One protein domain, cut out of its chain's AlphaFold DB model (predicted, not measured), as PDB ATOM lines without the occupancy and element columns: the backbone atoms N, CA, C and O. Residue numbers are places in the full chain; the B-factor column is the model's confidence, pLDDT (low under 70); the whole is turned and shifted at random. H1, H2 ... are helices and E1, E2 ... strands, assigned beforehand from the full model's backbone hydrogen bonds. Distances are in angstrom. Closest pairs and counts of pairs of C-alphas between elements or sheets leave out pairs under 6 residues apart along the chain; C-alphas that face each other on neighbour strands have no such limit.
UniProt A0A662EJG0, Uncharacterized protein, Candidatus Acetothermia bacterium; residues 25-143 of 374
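What this domain is: This is residues 25 to 143 of the 374 residues of an uncharacterized protein of Candidatus Acetothermia bacterium (UniProt A0A662EJG0). One strongly twisted sheet of eight strands folds round into a flattened, nearly closed barrel, the leaf E7 E6 E3 facing the leaf E5 E2 E1 E8 with E4 as the hinge. The three helices gather at one end of it: H3 across E1 and E2, H1 beside E2, H2 near E6. The printed part has 119 residues, with eight named strands and three named helices in the order E1 E2 E3 E4 E5 H1 H2 E6 E7 E8 H3; the class is mixed, helices and strands. The sheet, in the order E7 E6 E3 E4 E5 E2 E1 E8, is mixed, with E1 and E8 parallel. The whole is compact, with a radius of gyration of the C-alphas of 13.7 A and spans of 41 by 30 by 23 A.

How they stand to each other: E1, residues 25 to 31, and E2, residues 37 to 46, form an antiparallel hairpin, with N 28 and O 40 within hydrogen-bond range at 2.9 A. E3, residues 53 to 59, E4, residues 63 to 71, and E5, residues 76 to 81, form a meander, each strand the antiparallel neighbour of the one before; N 57 and O 65 are 3.0 A apart, N 70 and O 78 2.9 A. With E2 they make a Greek key, E2 being the antiparallel neighbour of E5, with N 43 and O 79 at 2.8 A. E4 bends by 61 degrees at residue 66. H1, residues 87 to 90, is on the sheet at a height of 5.2 A, over none of its strands; its closest C-alpha pair with E2 is Val 87 and Ala 38, 4.9 A. H2, residues 94 to 100, is on the sheet at a height of 8.9 A. E6, residues 104 to 111, and E7, residues 116 to 122, form a hairpin, with N 107 and O 119 at 2.8 A; E6 is also antiparallel to E3, with N 58 and O 108 at 2.8 A. E8, residues 126 to 128, is parallel to E1, with N 127 and O 25 at 2.8 A. The edge strands E7 and E8 meet only through their link. H3, residues 132 to 142, lies over E2 and E1 at a height of 9.4 A and runs across the strands, at 71 degrees to E1 on the local plane. H2 and H3 touch, about perpendicular at 89 degrees, their closest C-alphas being those of Cys 99 and Cys 142, 5.4 A apart. Every O i to N i+4 pair is within hydrogen-bond range in H2 and H3; H1 is too short for one.

Where its parts are: E1 begins at C-alpha 25 (30.511, 19.550, 42.875). The longest strand by residues, E2, measures 28.5 A, E4 23.5 A and E6 22.8 A. H3 measures 15.0 A and ends at C-alpha 142 (35.224, 38.674, 43.883).

The domain as a whole: The C-alphas farthest apart, those of Pro 74 and Gly 143, are 42.7 A apart. The printed part has no cut, and no link is long. The mean pLDDT of the printed part is 92.5, and no printed residue is under 70.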
ATOM      1  N   LEU A  25      29.395  19.226  41.988       97.81
ATOM      2  CA  LEU A  25      30.511  19.550  42.875       97.81
ATOM      3  C   LEU A  25      29.985  20.396  44.030       97.81
ATOM      4  O   LEU A  25      29.483  21.491  43.806       97.81
ATOM      5  N   THR A  26      30.148  19.926  45.253       98.25
ATOM      6  CA  THR A  26      29.914  20.708  46.463       98.25
ATOM      7  C   THR A  26      31.235  21.277  46.963       98.25
ATOM      8  O   THR A  26      32.205  20.541  47.146       98.25
ATOM      9  N   LEU A  27      31.271  22.593  47.173       98.12
ATOM     10  CA  LEU A  27      32.402  23.314  47.745       98.12
ATOM     11  C   LEU A  27      32.004  23.885  49.106       98.12
ATOM     12  O   LEU A  27      31.114  24.737  49.205       98.12
ATOM     13  N   SER A  28      32.688  23.414  50.144       97.88
ATOM     14  CA  SER A  28      32.451  23.783  51.536       97.88
ATOM     15  C   SER A  28      33.553  24.726  52.021       97.88
ATOM     16  O   SER A  28      34.709  24.307  52.111       97.88
ATOM     17  N   PRO A  29      33.242  25.997  52.328       97.00
ATOM     18  CA  PRO A  29      34.195  26.922  52.932       97.00
ATOM     19  C   PRO A  29      34.678  26.426  54.292       97.00
ATOM     20  O   PRO A  29      33.868  26.151  55.177       97.00
ATOM     21  N   VAL A  30      35.994  26.369  54.468       94.75
ATOM     22  CA  VAL A  30      36.632  26.018  55.738       94.75
ATOM     23  C   VAL A  30      37.822  26.932  56.012       94.75
ATOM     24  O   VAL A  30      38.342  27.606  55.121       94.75
ATOM     25  N   ILE A  31      38.261  26.929  57.263       85.12
ATOM     26  CA  ILE A  31      39.536  27.496  57.682       85.12
ATOM     27  C   ILE A  31      40.538  26.339  57.722       85.12
ATOM     28  O   ILE A  31      40.285  25.322  58.369       85.12
ATOM     29  N   SER A  32      41.635  26.449  56.972       86.50
ATOM     30  CA  SER A  32      42.665  25.408  56.928       86.50
ATOM     31  C   SER A  32      43.290  25.202  58.320       86.50
ATOM     32  O   SER A  32      43.161  26.066  59.188       86.50
ATOM     33  N   PRO A  33      44.038  24.107  58.558       75.69
ATOM     34  CA  PRO A  33      44.815  23.957  59.794       75.69
ATOM     35  C   PRO A  33      45.797  25.114  60.036       75.69
ATOM     36  O   PRO A  33      46.193  25.363  61.170       75.69
ATOM     37  N   TYR A  34      46.157  25.831  58.968       74.44
ATOM     38  CA  TYR A  34      47.021  27.007  58.985       74.44
ATOM     39  C   TYR A  34      46.234  28.325  58.974       74.44
ATOM     40  O   TYR A  34      46.739  29.359  58.568       74.44
ATOM     41  N   GLY A  35      44.956  28.240  59.337       71.50
ATOM     42  CA  GLY A  35      43.928  29.270  59.337       71.50
ATOM     43  C   GLY A  35      43.817  30.169  58.105       71.50
ATOM     44  O   GLY A  35      43.503  31.356  58.174       71.50
ATOM     45  N   GLU A  36      44.014  29.568  56.940       80.19
ATOM     46  CA  GLU A  36      43.749  30.208  55.660       80.19
ATOM     47  C   GLU A  36      42.342  29.882  55.161       80.19
ATOM     48  O   GLU A  36      41.840  28.778  55.383       80.19
ATOM     49  N   LEU A  37      41.735  30.801  54.405       87.12
ATOM     50  CA  LEU A  37      40.509  30.506  53.666       87.12
ATOM     51  C   LEU A  37      40.763  29.364  52.677       87.12
ATOM     52  O   LEU A  37      41.637  29.450  51.805       87.12
ATOM     53  N   ALA A  38      39.976  28.303  52.797       94.81
ATOM     54  CA  ALA A  38      40.106  27.111  51.981       94.81
ATOM     55  C   ALA A  38      38.732  26.513  51.641       94.81
ATOM     56  O   ALA A  38      37.692  26.954  52.136       94.81
ATOM     57  N   LEU A  39      38.728  25.535  50.742       97.38
ATOM     58  CA  LEU A  39      37.537  24.830  50.282       97.38
ATOM     59  C   LEU A  39      37.749  23.328  50.433       97.38
ATOM     60  O   LEU A  39      38.697  22.783  49.876       97.38
ATOM     61  N   GLU A  40      36.855  22.650  51.139       97.69
ATOM     62  CA  GLU A  40      36.705  21.203  51.000       97.69
ATOM     63  C   GLU A  40      35.819  20.908  49.794       97.69
ATOM     64  O   GLU A  40      34.832  21.605  49.539       97.69
ATOM     65  N   ALA A  41      36.192  19.888  49.032       98.00
ATOM     66  CA  ALA A  41      35.499  19.501  47.821       98.00
ATOM     67  C   ALA A  41      34.879  18.116  47.990       98.00
ATOM     68  O   ALA A  41      35.579  17.147  48.291       98.00
ATOM     69  N   THR A  42      33.580  18.023  47.721       98.00
ATOM     70  CA  THR A  42      32.874  16.753  47.551       98.00
ATOM     71  C   THR A  42      32.261  16.720  46.164       98.00
ATOM     72  O   THR A  42      31.549  17.640  45.780       98.00
ATOM     73  N   TRP A  43      32.536  15.682  45.388       97.44
ATOM     74  CA  TRP A  43      32.056  15.552  44.020       97.44
ATOM     75  C   TRP A  43      31.272  14.259  43.847       97.44
ATOM     76  O   TRP A  43      31.833  13.166  43.948       97.44
ATOM     77  N   ASP A  44      29.986  14.404  43.532       95.56
ATOM     78  CA  ASP A  44      29.145  13.320  43.040       95.56
ATOM     79  C   ASP A  44      29.503  13.068  41.572       95.56
ATOM     80  O   ASP A  44      29.069  13.779  40.660       95.56
ATOM     81  N   CYS A  45      30.369  12.082  41.366       93.88
ATOM     82  CA  CYS A  45      31.076  11.816  40.123       93.88
ATOM     83  C   CYS A  45      30.431  10.660  39.356       93.88
ATOM     84  O   CYS A  45      30.157   9.593  39.911       93.88
ATOM     85  N   TYR A  46      30.294  10.842  38.044       94.12
ATOM     86  CA  TYR A  46      30.103   9.749  37.101       94.12
ATOM     87  C   TYR A  46      31.483   9.302  36.631       94.12
ATOM     88  O   TYR A  46      32.204  10.058  35.983       94.12
ATOM     89  N   GLY A  47      31.888   8.095  37.002       91.62
ATOM     90  CA  GLY A  47      33.254   7.628  36.814       91.62
ATOM     91  C   GLY A  47      33.329   6.113  36.871       91.62
ATOM     92  O   GLY A  47      33.870   5.585  37.844       91.62
ATOM     93  N   PRO A  48      32.789   5.398  35.866       87.75
ATOM     94  CA  PRO A  48      32.716   3.938  35.882       87.75
ATOM     95  C   PRO A  48      34.085   3.275  36.063       87.75
ATOM     96  O   PRO A  48      34.162   2.259  36.751       87.75
ATOM     97  N   ASP A  49      35.151   3.900  35.566       92.56
ATOM     98  CA  ASP A  49      36.516   3.371  35.615       92.56
ATOM     99  C   ASP A  49      37.245   3.624  36.946       92.56
ATOM    100  O   ASP A  49      38.277   3.008  37.213       92.56
ATOM    101  N   LEU A  50      36.723   4.504  37.809       94.56
ATOM    102  CA  LEU A  50      37.376   4.835  39.076       94.56
ATOM    103  C   LEU A  50      37.290   3.678  40.065       94.56
ATOM    104  O   LEU A  50      36.219   3.104  40.281       94.56
ATOM    105  N   ARG A  51      38.394   3.382  40.748       95.94
ATOM    106  CA  ARG A  51      38.420   2.403  41.840       95.94
ATOM    107  C   ARG A  51      38.224   3.071  43.197       95.94
ATOM    108  O   ARG A  51      38.689   4.182  43.426       95.94
ATOM    109  N   ALA A  52      37.547   2.368  44.105       96.44
ATOM    110  CA  ALA A  52      37.428   2.804  45.494       96.44
ATOM    111  C   ALA A  52      38.806   2.844  46.177       96.44
ATOM    112  O   ALA A  52      39.664   2.004  45.892       96.44
ATOM    113  N   GLY A  53      38.987   3.769  47.117       97.00
ATOM    114  CA  GLY A  53      40.221   3.927  47.884       97.00
ATOM    115  C   GLY A  53      40.764   5.349  47.811       97.00
ATOM    116  O   GLY A  53      40.002   6.301  47.693       97.00
ATOM    117  N   GLY A  54      42.084   5.494  47.914       97.81
ATOM    118  CA  GLY A  54      42.737   6.797  47.799       97.81
ATOM    119  C   GLY A  54      42.877   7.276  46.352       97.81
ATOM    120  O   GLY A  54      42.775   6.505  45.394       97.81
ATOM    121  N   GLY A  55      43.181   8.557  46.207       97.62
ATOM    122  CA  GLY A  55      43.497   9.192  44.939       97.62
ATOM    123  C   GLY A  55      43.861  10.658  45.124       97.62
ATOM    124  O   GLY A  55      44.263  11.096  46.206       97.62
ATOM    125  N   TRP A  56      43.707  11.422  44.051       98.25
ATOM    126  CA  TRP A  56      43.902  12.865  44.050       98.25
ATOM    127  C   TRP A  56      42.743  13.553  43.355       98.25
ATOM    128  O   TRP A  56      42.323  13.108  42.287       98.25
ATOM    129  N   ILE A  57      42.297  14.670  43.924       98.12
ATOM    130  CA  ILE A  57      41.396  15.617  43.267       98.12
ATOM    131  C   ILE A  57      42.172  16.890  42.927       98.12
ATOM    132  O   ILE A  57      42.937  17.412  43.741       98.12
ATOM    133  N   THR A  58      41.981  17.380  41.707       97.88
ATOM    134  CA  THR A  58      42.542  18.632  41.207       97.88
ATOM    135  C   THR A  58      41.411  19.585  40.840       97.88
ATOM    136  O   THR A  58      40.550  19.221  40.037       97.88
ATOM    137  N   LEU A  59      41.440  20.813  41.365       97.19
ATOM    138  CA  LEU A  59      40.510  21.885  40.998       97.19
ATOM    139  C   LEU A  59      41.214  23.014  40.239       97.19
ATOM    140  O   LEU A  59      42.372  23.358  40.501       97.19
ATOM    141  N   GLY A  60      40.506  23.585  39.261       92.94
ATOM    142  CA  GLY A  60      40.988  24.698  38.439       92.94
ATOM    143  C   GLY A  60      42.208  24.361  37.576       92.94
ATOM    144  O   GLY A  60      42.869  25.269  37.089       92.94
ATOM    145  N   GLY A  61      42.541  23.071  37.428       89.56
ATOM    146  CA  GLY A  61      43.735  22.598  36.717       89.56
ATOM    147  C   GLY A  61      45.068  22.874  37.422       89.56
ATOM    148  O   GLY A  61      46.115  22.586  36.850       89.56
ATOM    149  N   LEU A  62      45.041  23.419  38.641       85.19
ATOM    150  CA  LEU A  62      46.229  23.928  39.329       85.19
ATOM    151  C   LEU A  62      46.432  23.269  40.693       85.19
ATOM    152  O   LEU A  62      47.527  22.798  40.994       85.19
ATOM    153  N   VAL A  63      45.379  23.214  41.511       92.38
ATOM    154  CA  VAL A  63      45.494  22.833  42.922       92.38
ATOM    155  C   VAL A  63      45.114  21.380  43.087       92.38
ATOM    156  O   VAL A  63      43.988  21.008  42.765       92.38
ATOM    157  N   ARG A  64      46.047  20.562  43.582       96.25
ATOM    158  CA  ARG A  64      45.878  19.115  43.747       96.25
ATOM    159  C   ARG A  64      46.042  18.712  45.205       96.25
ATOM    160  O   ARG A  64      47.098  18.943  45.791       96.25
ATOM    161  N   VAL A  65      45.049  18.009  45.736       96.69
ATOM    162  CA  VAL A  65      45.061  17.439  47.089       96.69
ATOM    163  C   VAL A  65      44.741  15.946  47.045       96.69
ATOM    164  O   VAL A  65      44.247  15.435  46.037       96.69
ATOM    165  N   THR A  66      45.073  15.224  48.114       97.81
ATOM    166  CA  THR A  66      44.647  13.827  48.277       97.81
ATOM    167  C   THR A  66      43.129  13.758  48.421       97.81
ATOM    168  O   THR A  66      42.508  14.705  48.912       97.81
ATOM    169  N   ALA A  67      42.540  12.665  47.955       98.06
ATOM    170  CA  ALA A  67      41.108  12.437  48.029       98.06
ATOM    171  C   ALA A  67      40.775  10.975  48.325       98.06
ATOM    172  O   ALA A  67      41.480  10.057  47.893       98.06
ATOM    173  N   THR A  68      39.627  10.779  48.962       98.38
ATOM    174  CA  THR A  68      38.977   9.487  49.143       98.38
ATOM    175  C   THR A  68      37.906   9.290  48.070       98.38
ATOM    176  O   THR A  68      37.070  10.158  47.834       98.38
ATOM    177  N   ILE A  69      37.931   8.125  47.424       98.06
ATOM    178  CA  ILE A  69      37.007   7.696  46.374       98.06
ATOM    179  C   ILE A  69      36.114   6.597  46.946       98.06
ATOM    180  O   ILE A  69      36.578   5.486  47.228       98.06
ATOM    181  N   GLN A  70      34.821   6.876  47.078       96.88
ATOM    182  CA  GLN A  70      33.829   5.905  47.523       96.88
ATOM    183  C   GLN A  70      32.898   5.533  46.372       96.88
ATOM    184  O   GLN A  70      32.161   6.365  45.853       96.88
ATOM    185  N   ARG A  71      32.887   4.255  45.986       94.00
ATOM    186  CA  ARG A  71      31.929   3.749  44.996       94.00
ATOM    187  C   ARG A  71      30.541   3.658  45.617       94.00
ATOM    188  O   ARG A  71      30.370   3.034  46.660       94.00
ATOM    189  N   THR A  72      29.559   4.240  44.944       88.81
ATOM    190  CA  THR A  72      28.137   4.184  45.327       88.81
ATOM    191  C   THR A  72      27.328   3.288  44.393       88.81
ATOM    192  O   THR A  72      26.225   2.878  44.740       88.81
ATOM    193  N   GLY A  73      27.890   2.921  43.236       86.75
ATOM    194  CA  GLY A  73      27.283   1.984  42.298       86.75
ATOM    195  C   GLY A  73      28.226   1.557  41.164       86.75
ATOM    196  O   GLY A  73      29.439   1.787  41.240       86.75
ATOM    197  N   PRO A  74      27.690   0.942  40.091       87.50
ATOM    198  CA  PRO A  74      28.465   0.461  38.941       87.50
ATOM    199  C   PRO A  74      29.078   1.572  38.082       87.50
ATOM    200  O   PRO A  74      30.073   1.337  37.401       87.50
ATOM    201  N   VAL A  75      28.522   2.782  38.142       90.69
ATOM    202  CA  VAL A  75      28.979   3.932  37.340       90.69
ATOM    203  C   VAL A  75      29.276   5.188  38.165       90.69
ATOM    204  O   VAL A  75      29.987   6.065  37.685       90.69
ATOM    205  N   GLY A  76      28.781   5.257  39.405       91.81
ATOM    206  CA  GLY A  76      28.908   6.420  40.283       91.81
ATOM    207  C   GLY A  76      29.951   6.254  41.393       91.81
ATOM    208  O   GLY A  76      30.172   5.152  41.921       91.81
ATOM    209  N   ALA A  77      30.559   7.375  41.769       95.06
ATOM    210  CA  ALA A  77      31.453   7.515  42.912       95.06
ATOM    211  C   ALA A  77      31.229   8.864  43.608       95.06
ATOM    212  O   ALA A  77      30.914   9.855  42.960       95.06
ATOM    213  N   VAL A  78      31.453   8.912  44.916       96.75
ATOM    214  CA  VAL A  78      31.618  10.161  45.667       96.75
ATOM    215  C   VAL A  78      33.106  10.363  45.905       96.75
ATOM    216  O   VAL A  78      33.782   9.466  46.416       96.75
ATOM    217  N   ILE A  79      33.618  11.525  45.509       97.69
ATOM    218  CA  ILE A  79      35.007  11.928  45.737       97.69
ATOM    219  C   ILE A  79      35.016  12.986  46.828       97.69
ATOM    220  O   ILE A  79      34.354  14.006  46.671       97.69
ATOM    221  N   SER A  80      35.795  12.789  47.883       98.12
ATOM    222  CA  SER A  80      35.962  13.779  48.951       98.12
ATOM    223  C   SER A  80      37.429  14.150  49.085       98.12
ATOM    224  O   SER A  80      38.279  13.268  49.163       98.12
ATOM    225  N   SER A  81      37.746  15.443  49.106       98.00
ATOM    226  CA  SER A  81      39.102  15.909  49.394       98.00
ATOM    227  C   SER A  81      39.488  15.565  50.834       98.00
ATOM    228  O   SER A  81      38.769  15.934  51.757       98.00
ATOM    229  N   ASP A  82      40.647  14.940  51.044       96.56
ATOM    230  CA  ASP A  82      41.150  14.640  52.397       96.56
ATOM    231  C   ASP A  82      41.857  15.849  53.031       96.56
ATOM    232  O   ASP A  82      42.203  15.842  54.211       96.56
ATOM    233  N   ARG A  83      42.147  16.872  52.220       94.50
ATOM    234  CA  ARG A  83      42.719  18.149  52.647       94.50
ATOM    235  C   ARG A  83      41.994  19.292  51.951       94.50
ATOM    236  O   ARG A  83      41.653  19.149  50.775       94.50
ATOM    237  N   PRO A  84      41.819  20.434  52.624       95.88
ATOM    238  CA  PRO A  84      41.176  21.580  52.014       95.88
ATOM    239  C   PRO A  84      42.089  22.223  50.959       95.88
ATOM    240  O   PRO A  84      43.312  22.269  51.110       95.88
ATOM    241  N   LEU A  85      41.488  22.720  49.880       95.50
ATOM    242  CA  LEU A  85      42.163  23.431  48.798       95.50
ATOM    243  C   LEU A  85      42.215  24.927  49.118       95.50
ATOM    244  O   LEU A  85      41.175  25.545  49.350       95.50
ATOM    245  N   LEU A  86      43.403  25.530  49.124       92.56
ATOM    246  CA  LEU A  86      43.559  26.930  49.525       92.56
ATOM    247  C   LEU A  86      42.928  27.880  48.499       92.56
ATOM    248  O   LEU A  86      43.203  27.811  47.299       92.56
ATOM    249  N   VAL A  87      42.123  28.830  48.979       91.50
ATOM    250  CA  VAL A  87      41.417  29.788  48.112       91.50
ATOM    251  C   VAL A  87      42.399  30.630  47.311       91.50
ATOM    252  O   VAL A  87      42.175  30.832  46.121       91.50
ATOM    253  N   ARG A  88      43.515  31.063  47.916       84.69
ATOM    254  CA  ARG A  88      44.555  31.862  47.239       84.69
ATOM    255  C   ARG A  88      45.110  31.178  45.985       84.69
ATOM    256  O   ARG A  88      45.380  31.843  44.988       84.69
ATOM    257  N   GLU A  89      45.221  29.853  46.011       87.50
ATOM    258  CA  GLU A  89      45.752  29.052  44.905       87.50
ATOM    259  C   GLU A  89      44.694  28.832  43.814       87.50
ATOM    260  O   GLU A  89      45.007  28.760  42.626       87.50
ATOM    261  N   LEU A  90      43.416  28.800  44.207       90.75
ATOM    262  CA  LEU A  90      42.269  28.697  43.304       90.75
ATOM    263  C   LEU A  90      41.789  30.050  42.766       90.75
ATOM    264  O   LEU A  90      40.904  30.098  41.911       90.75
ATOM    265  N   ALA A  91      42.352  31.163  43.224       78.75
ATOM    266  CA  ALA A  91      41.754  32.479  43.047       78.75
ATOM    267  C   ALA A  91      41.759  33.007  41.593       78.75
ATOM    268  O   ALA A  91      41.182  34.058  41.320       78.75
ATOM    269  N   LYS A  92      42.382  32.296  40.640       83.31
ATOM    270  CA  LYS A  92      42.202  32.524  39.190       83.31
ATOM    271  C   LYS A  92      41.053  31.707  38.585       83.31
ATOM    272  O   LYS A  92      40.459  32.134  37.603       83.31
ATOM    273  N   ALA A  93      40.749  30.544  39.157       90.88
ATOM    274  CA  ALA A  93      39.742  29.611  38.653       90.88
ATOM    275  C   ALA A  93      38.344  29.852  39.248       90.88
ATOM    276  O   ALA A  93      37.343  29.545  38.609       90.88
ATOM    277  N   LEU A  94      38.265  30.410  40.460       93.50
ATOM    278  CA  LEU A  94      36.994  30.674  41.140       93.50
ATOM    279  C   LEU A  94      36.182  31.860  40.593       93.50
ATOM    280  O   LEU A  94      34.958  31.730  40.584       93.50
ATOM    281  N   PRO A  95      36.766  32.990  40.133       92.19
ATOM    282  CA  PRO A  95      35.971  34.172  39.806       92.19
ATOM    283  C   PRO A  95      34.831  33.962  38.800       92.19
ATOM    284  O   PRO A  95      33.733  34.459  39.068       92.19
ATOM    285  N   PRO A  96      35.006  33.206  37.695       91.88
ATOM    286  CA  PRO A  96      33.900  32.935  36.783       91.88
ATOM    287  C   PRO A  96      32.717  32.307  37.529       91.88
ATOM    288  O   PRO A  96      31.632  32.889  37.584       91.88
ATOM    289  N   VAL A  97      32.945  31.183  38.208       95.06
ATOM    290  CA  VAL A  97      31.864  30.393  38.810       95.06
ATOM    291  C   VAL A  97      31.303  30.998  40.096       95.06
ATOM    292  O   VAL A  97      30.106  30.882  40.343       95.06
ATOM    293  N   LEU A  98      32.134  31.662  40.904       94.12
ATOM    294  CA  LEU A  98      31.745  32.193  42.212       94.12
ATOM    295  C   LEU A  98      31.192  33.622  42.133       94.12
ATOM    296  O   LEU A  98      30.259  33.952  42.862       94.12
ATOM    297  N   CYS A  99      31.765  34.470  41.278       89.56
ATOM    298  CA  CYS A  99      31.459  35.903  41.259       89.56
ATOM    299  C   CYS A  99      30.432  36.259  40.190       89.56
ATOM    300  O   CYS A  99      29.506  37.018  40.456       89.56
ATOM    301  N   SER A 100      30.585  35.705  38.982       87.19
ATOM    302  CA  SER A 100      29.618  35.942  37.903       87.19
ATOM    303  C   SER A 100      28.449  34.955  37.922       87.19
ATOM    304  O   SER A 100      27.428  35.205  37.287       87.19
ATOM    305  N   GLY A 101      28.592  33.827  38.634       88.06
ATOM    306  CA  GLY A 101      27.642  32.713  38.568       88.06
ATOM    307  C   GLY A 101      27.610  32.041  37.189       88.06
ATOM    308  O   GLY A 101      26.635  31.377  36.844       88.06
ATOM    309  N   GLN A 102      28.654  32.241  36.379       91.06
ATOM    310  CA  GLN A 102      28.777  31.744  35.009       91.06
ATOM    311  C   GLN A 102      30.118  31.021  34.805       91.06
ATOM    312  O   GLN A 102      30.968  30.964  35.684       91.06
ATOM    313  N   GLY A 103      30.330  30.433  33.630       94.25
ATOM    314  CA  GLY A 103      31.579  29.734  33.320       94.25
ATOM    315  C   GLY A 103      31.662  28.330  33.922       94.25
ATOM    316  O   GLY A 103      30.641  27.703  34.226       94.25
ATOM    317  N   ARG A 104      32.892  27.808  34.004       96.38
ATOM    318  CA  ARG A 104      33.172  26.417  34.380       96.38
ATOM    319  C   ARG A 104      34.416  26.308  35.253       96.38
ATOM    320  O   ARG A 104      35.370  27.059  35.062       96.38
ATOM    321  N   LEU A 105      34.413  25.340  36.162       96.81
ATOM    322  CA  LEU A 105      35.561  24.950  36.970       96.81
ATOM    323  C   LEU A 105      36.041  23.570  36.524       96.81
ATOM    324  O   LEU A 105      35.269  22.615  36.519       96.81
ATOM    325  N   LEU A 106      37.317  23.449  36.162       97.69
ATOM    326  CA  LEU A 106      37.903  22.152  35.835       97.69
ATOM    327  C   LEU A 106      38.062  21.318  37.113       97.69
ATOM    328  O   LEU A 106      38.772  21.730  38.031       97.69
ATOM    329  N   VAL A 107      37.437  20.147  37.139       97.44
ATOM    330  CA  VAL A 107      37.539  19.139  38.195       97.44
ATOM    331  C   VAL A 107      38.169  17.899  37.586       97.44
ATOM    332  O   VAL A 107      37.753  17.429  36.530       97.44
ATOM    333  N   LYS A 108      39.193  17.362  38.235       97.88
ATOM    334  CA  LYS A 108      39.853  16.134  37.802       97.88
ATOM    335  C   LYS A 108      40.082  15.240  39.000       97.88
ATOM    336  O   LYS A 108      40.571  15.711  40.020       97.88
ATOM    337  N   VAL A 109      39.787  13.954  38.861       97.69
ATOM    338  CA  VAL A 109      40.137  12.934  39.850       97.69
ATOM    339  C   VAL A 109      40.995  11.863  39.196       97.69
ATOM    340  O   VAL A 109      40.747  11.471  38.055       97.69
ATOM    341  N   ARG A 110      42.019  11.406  39.913       97.88
ATOM    342  CA  ARG A 110      42.858  10.275  39.516       97.88
ATOM    343  C   ARG A 110      42.988   9.303  40.677       97.88
ATOM    344  O   ARG A 110      43.385   9.715  41.766       97.88
ATOM    345  N   ASP A 111      42.674   8.034  40.447       97.81
ATOM    346  CA  ASP A 111      42.834   6.987  41.460       97.81
ATOM    347  C   ASP A 111      44.291   6.481  41.546       97.81
ATOM    348  O   ASP A 111      45.155   6.833  40.732       97.81
ATOM    349  N   LEU A 112      44.587   5.634  42.538       97.06
ATOM    350  CA  LEU A 112      45.918   5.021  42.710       97.06
ATOM    351  C   LEU A 112      46.337   4.092  41.556       97.06
ATOM    352  O   LEU A 112      47.509   3.739  41.447       97.06
ATOM    353  N   PHE A 113      45.402   3.707  40.689       96.44
ATOM    354  CA  PHE A 113      45.626   2.848  39.526       96.44
ATOM    355  C   PHE A 113      45.728   3.647  38.223       96.44
ATOM    356  O   PHE A 113      45.826   3.061  37.149       96.44
ATOM    357  N   CYS A 114      45.785   4.977  38.325       95.38
ATOM    358  CA  CYS A 114      45.902   5.908  37.211       95.38
ATOM    359  C   CYS A 114      44.675   5.995  36.294       95.38
ATOM    360  O   CYS A 114      44.800   6.577  35.217       95.38
ATOM    361  N   HIS A 115      43.506   5.502  36.715       97.19
ATOM    362  CA  HIS A 115      42.258   5.865  36.045       97.19
ATOM    363  C   HIS A 115      41.936   7.318  36.359       97.19
ATOM    364  O   HIS A 115      42.161   7.793  37.477       97.19
ATOM    365  N   GLU A 116      41.432   8.030  35.360       96.31
ATOM    366  CA  GLU A 116      41.251   9.470  35.423       96.31
ATOM    367  C   GLU A 116      39.884   9.859  34.878       96.31
ATOM    368  O   GLU A 116      39.480   9.408  33.808       96.31
ATOM    369  N   VAL A 117      39.200  10.730  35.613       96.31
ATOM    370  CA  VAL A 117      37.955  11.360  35.174       96.31
ATOM    371  C   VAL A 117      38.141  12.867  35.263       96.31
ATOM    372  O   VAL A 117      38.621  13.392  36.270       96.31
ATOM    373  N   ILE A 118      37.772  13.560  34.189       96.81
ATOM    374  CA  ILE A 118      37.827  15.017  34.078       96.81
ATOM    375  C   ILE A 118      36.420  15.523  33.788       96.81
ATOM    376  O   ILE A 118      35.717  14.976  32.940       96.81
ATOM    377  N   TRP A 119      36.033  16.599  34.460       96.81
ATOM    378  CA  TRP A 119      34.760  17.264  34.261       96.81
ATOM    379  C   TRP A 119      34.924  18.782  34.329       96.81
ATOM    380  O   TRP A 119      35.551  19.319  35.240       96.81
ATOM    381  N   GLU A 120      34.353  19.496  33.361       96.88
ATOM    382  CA  GLU A 120      34.211  20.950  33.438       96.88
ATOM    383  C   GLU A 120      32.889  21.283  34.134       96.88
ATOM    384  O   GLU A 120      31.848  21.380  33.485       96.88
ATOM    385  N   ALA A 121      32.926  21.454  35.454       96.75
ATOM    386  CA  ALA A 121      31.749  21.747  36.259       96.75
ATOM    387  C   ALA A 121      31.181  23.130  35.896       96.75
ATOM    388  O   ALA A 121      31.831  24.138  36.195       96.75
ATOM    389  N   PRO A 122      30.000  23.239  35.257       97.31
ATOM    390  CA  PRO A 122      29.381  24.539  35.038       97.31
ATOM    391  C   PRO A 122      28.946  25.142  36.375       97.31
ATOM    392  O   PRO A 122      28.587  24.408  37.293       97.31
ATOM    393  N   ALA A 123      28.907  26.473  36.470       95.94
ATOM    394  CA  ALA A 123      28.516  27.169  37.702       95.94
ATOM    395  C   ALA A 123      27.180  26.667  38.296       95.94
ATOM    396  O   ALA A 123      27.059  26.519  39.506       95.94
ATOM    397  N   SER A 124      26.208  26.301  37.451       95.81
ATOM    398  CA  SER A 124      24.907  25.751  37.867       95.81
ATOM    399  C   SER A 124      24.960  24.348  38.493       95.81
ATOM    400  O   SER A 124      23.945  23.864  38.986       95.81
ATOM    401  N   ARG A 125      26.107  23.663  38.425       96.75
ATOM    402  CA  ARG A 125      26.365  22.343  39.029       96.75
ATOM    403  C   ARG A 125      27.410  22.407  40.143       96.75
ATOM    404  O   ARG A 125      27.879  21.367  40.603       96.75
ATOM    405  N   ILE A 126      27.773  23.617  40.562       97.38
ATOM    406  CA  ILE A 126      28.613  23.848  41.730       97.38
ATOM    407  C   ILE A 126      27.699  24.311  42.862       97.38
ATOM    408  O   ILE A 126      27.160  25.417  42.831       97.38
ATOM    409  N   ALA A 127      27.507  23.445  43.849       96.94
ATOM    410  CA  ALA A 127      26.802  23.764  45.075       96.94
ATOM    411  C   ALA A 127      27.781  24.401  46.070       96.94
ATOM    412  O   ALA A 127      28.825  23.833  46.385       96.94
ATOM    413  N   TRP A 128      27.440  25.582  46.573       96.25
ATOM    414  CA  TRP A 128      28.210  26.259  47.611       96.25
ATOM    415  C   TRP A 128      27.531  26.045  48.957       96.25
ATOM    416  O   TRP A 128      26.332  26.295  49.086       96.25
ATOM    417  N   VAL A 129      28.283  25.605  49.965       96.31
ATOM    418  CA  VAL A 129      27.758  25.578  51.334       96.31
ATOM    419  C   VAL A 129      27.715  27.009  51.865       96.31
ATOM    420  O   VAL A 129      28.744  27.676  51.985       96.31
ATOM    421  N   GLU A 130      26.507  27.490  52.150       92.19
ATOM    422  CA  GLU A 130      26.266  28.850  52.632       92.19
ATOM    423  C   GLU A 130      26.775  29.045  54.071       92.19
ATOM    424  O   GLU A 130      26.622  28.178  54.932       92.19
ATOM    425  N   GLY A 131      27.366  30.211  54.348       83.56
ATOM    426  CA  GLY A 131      27.907  30.560  55.664       83.56
ATOM    427  C   GLY A 131      28.786  31.814  55.639       83.56
ATOM    428  O   GLY A 131      29.088  32.351  54.573       83.56
ATOM    429  N   ALA A 132      29.231  32.280  56.814       76.62
ATOM    430  CA  ALA A 132      30.069  33.482  56.939       76.62
ATOM    431  C   ALA A 132      31.381  33.372  56.138       76.62
ATOM    432  O   ALA A 132      31.746  34.298  55.414       76.62
ATOM    433  N   LEU A 133      32.014  32.195  56.172       85.75
ATOM    434  CA  LEU A 133      33.234  31.912  55.418       85.75
ATOM    435  C   LEU A 133      33.030  32.024  53.900       85.75
ATOM    436  O   LEU A 133      33.923  32.501  53.207       85.75
ATOM    437  N   LEU A 134      31.852  31.671  53.364       90.81
ATOM    438  CA  LEU A 134      31.570  31.882  51.939       90.81
ATOM    439  C   LEU A 134      31.596  33.374  51.584       90.81
ATOM    440  O   LEU A 134      32.077  33.743  50.515       90.81
ATOM    441  N   GLY A 135      31.091  34.228  52.478       82.62
ATOM    442  CA  GLY A 135      31.151  35.681  52.336       82.62
ATOM    443  C   GLY A 135      32.588  36.199  52.297       82.62
ATOM    444  O   GLY A 135      32.919  37.010  51.436       82.62
ATOM    445  N   GLU A 136      33.461  35.680  53.160       82.19
ATOM    446  CA  GLU A 136      34.888  36.029  53.173       82.19
ATOM    447  C   GLU A 136      35.623  35.554  51.917       82.19
ATOM    448  O   GLU A 136      36.414  36.302  51.341       82.19
ATOM    449  N   ILE A 137      35.319  34.346  51.430       87.88
ATOM    450  CA  ILE A 137      35.853  33.841  50.160       87.88
ATOM    451  C   ILE A 137      35.370  34.713  49.002       87.88
ATOM    452  O   ILE A 137      36.183  35.127  48.179       87.88
ATOM    453  N   LYS A 138      34.075  35.048  48.943       87.50
ATOM    454  CA  LYS A 138      33.532  35.966  47.929       87.50
ATOM    455  C   LYS A 138      34.214  37.330  48.007       87.50
ATOM    456  O   LYS A 138      34.613  37.846  46.976       87.50
ATOM    457  N   ALA A 139      34.422  37.897  49.192       79.38
ATOM    458  CA  ALA A 139      35.148  39.159  49.335       79.38
ATOM    459  C   ALA A 139      36.603  39.052  48.842       79.38
ATOM    460  O   ALA A 139      37.086  39.948  48.157       79.38
ATOM    461  N   SER A 140      37.283  37.941  49.135       78.88
ATOM    462  CA  SER A 140      38.674  37.694  48.734       78.88
ATOM    463  C   SER A 140      38.844  37.447  47.227       78.88
ATOM    464  O   SER A 140      39.823  37.886  46.623       78.88
ATOM    465  N   VAL A 141      37.889  36.752  46.604       85.06
ATOM    466  CA  VAL A 141      37.958  36.310  45.200       85.06
ATOM    467  C   VAL A 141      37.248  37.275  44.250       85.06
ATOM    468  O   VAL A 141      37.711  37.487  43.133       85.06
ATOM    469  N   CYS A 142      36.111  37.823  44.679       84.19
ATOM    470  CA  CYS A 142      35.224  38.674  43.883       84.19
ATOM    471  C   CYS A 142      35.352  40.160  44.213       84.19
ATOM    472  O   CYS A 142      34.784  40.986  43.499       84.19
ATOM    473  N   GLY A 143      36.040  40.508  45.304       73.19
ATOM    474  CA  GLY A 143      36.358  41.892  45.624       73.19
ATOM    475  C   GLY A 143      37.246  42.521  44.552       73.19
ATOM    476  O   GLY A 143      37.939  41.827  43.808       73.19
TER     477      GLY A 143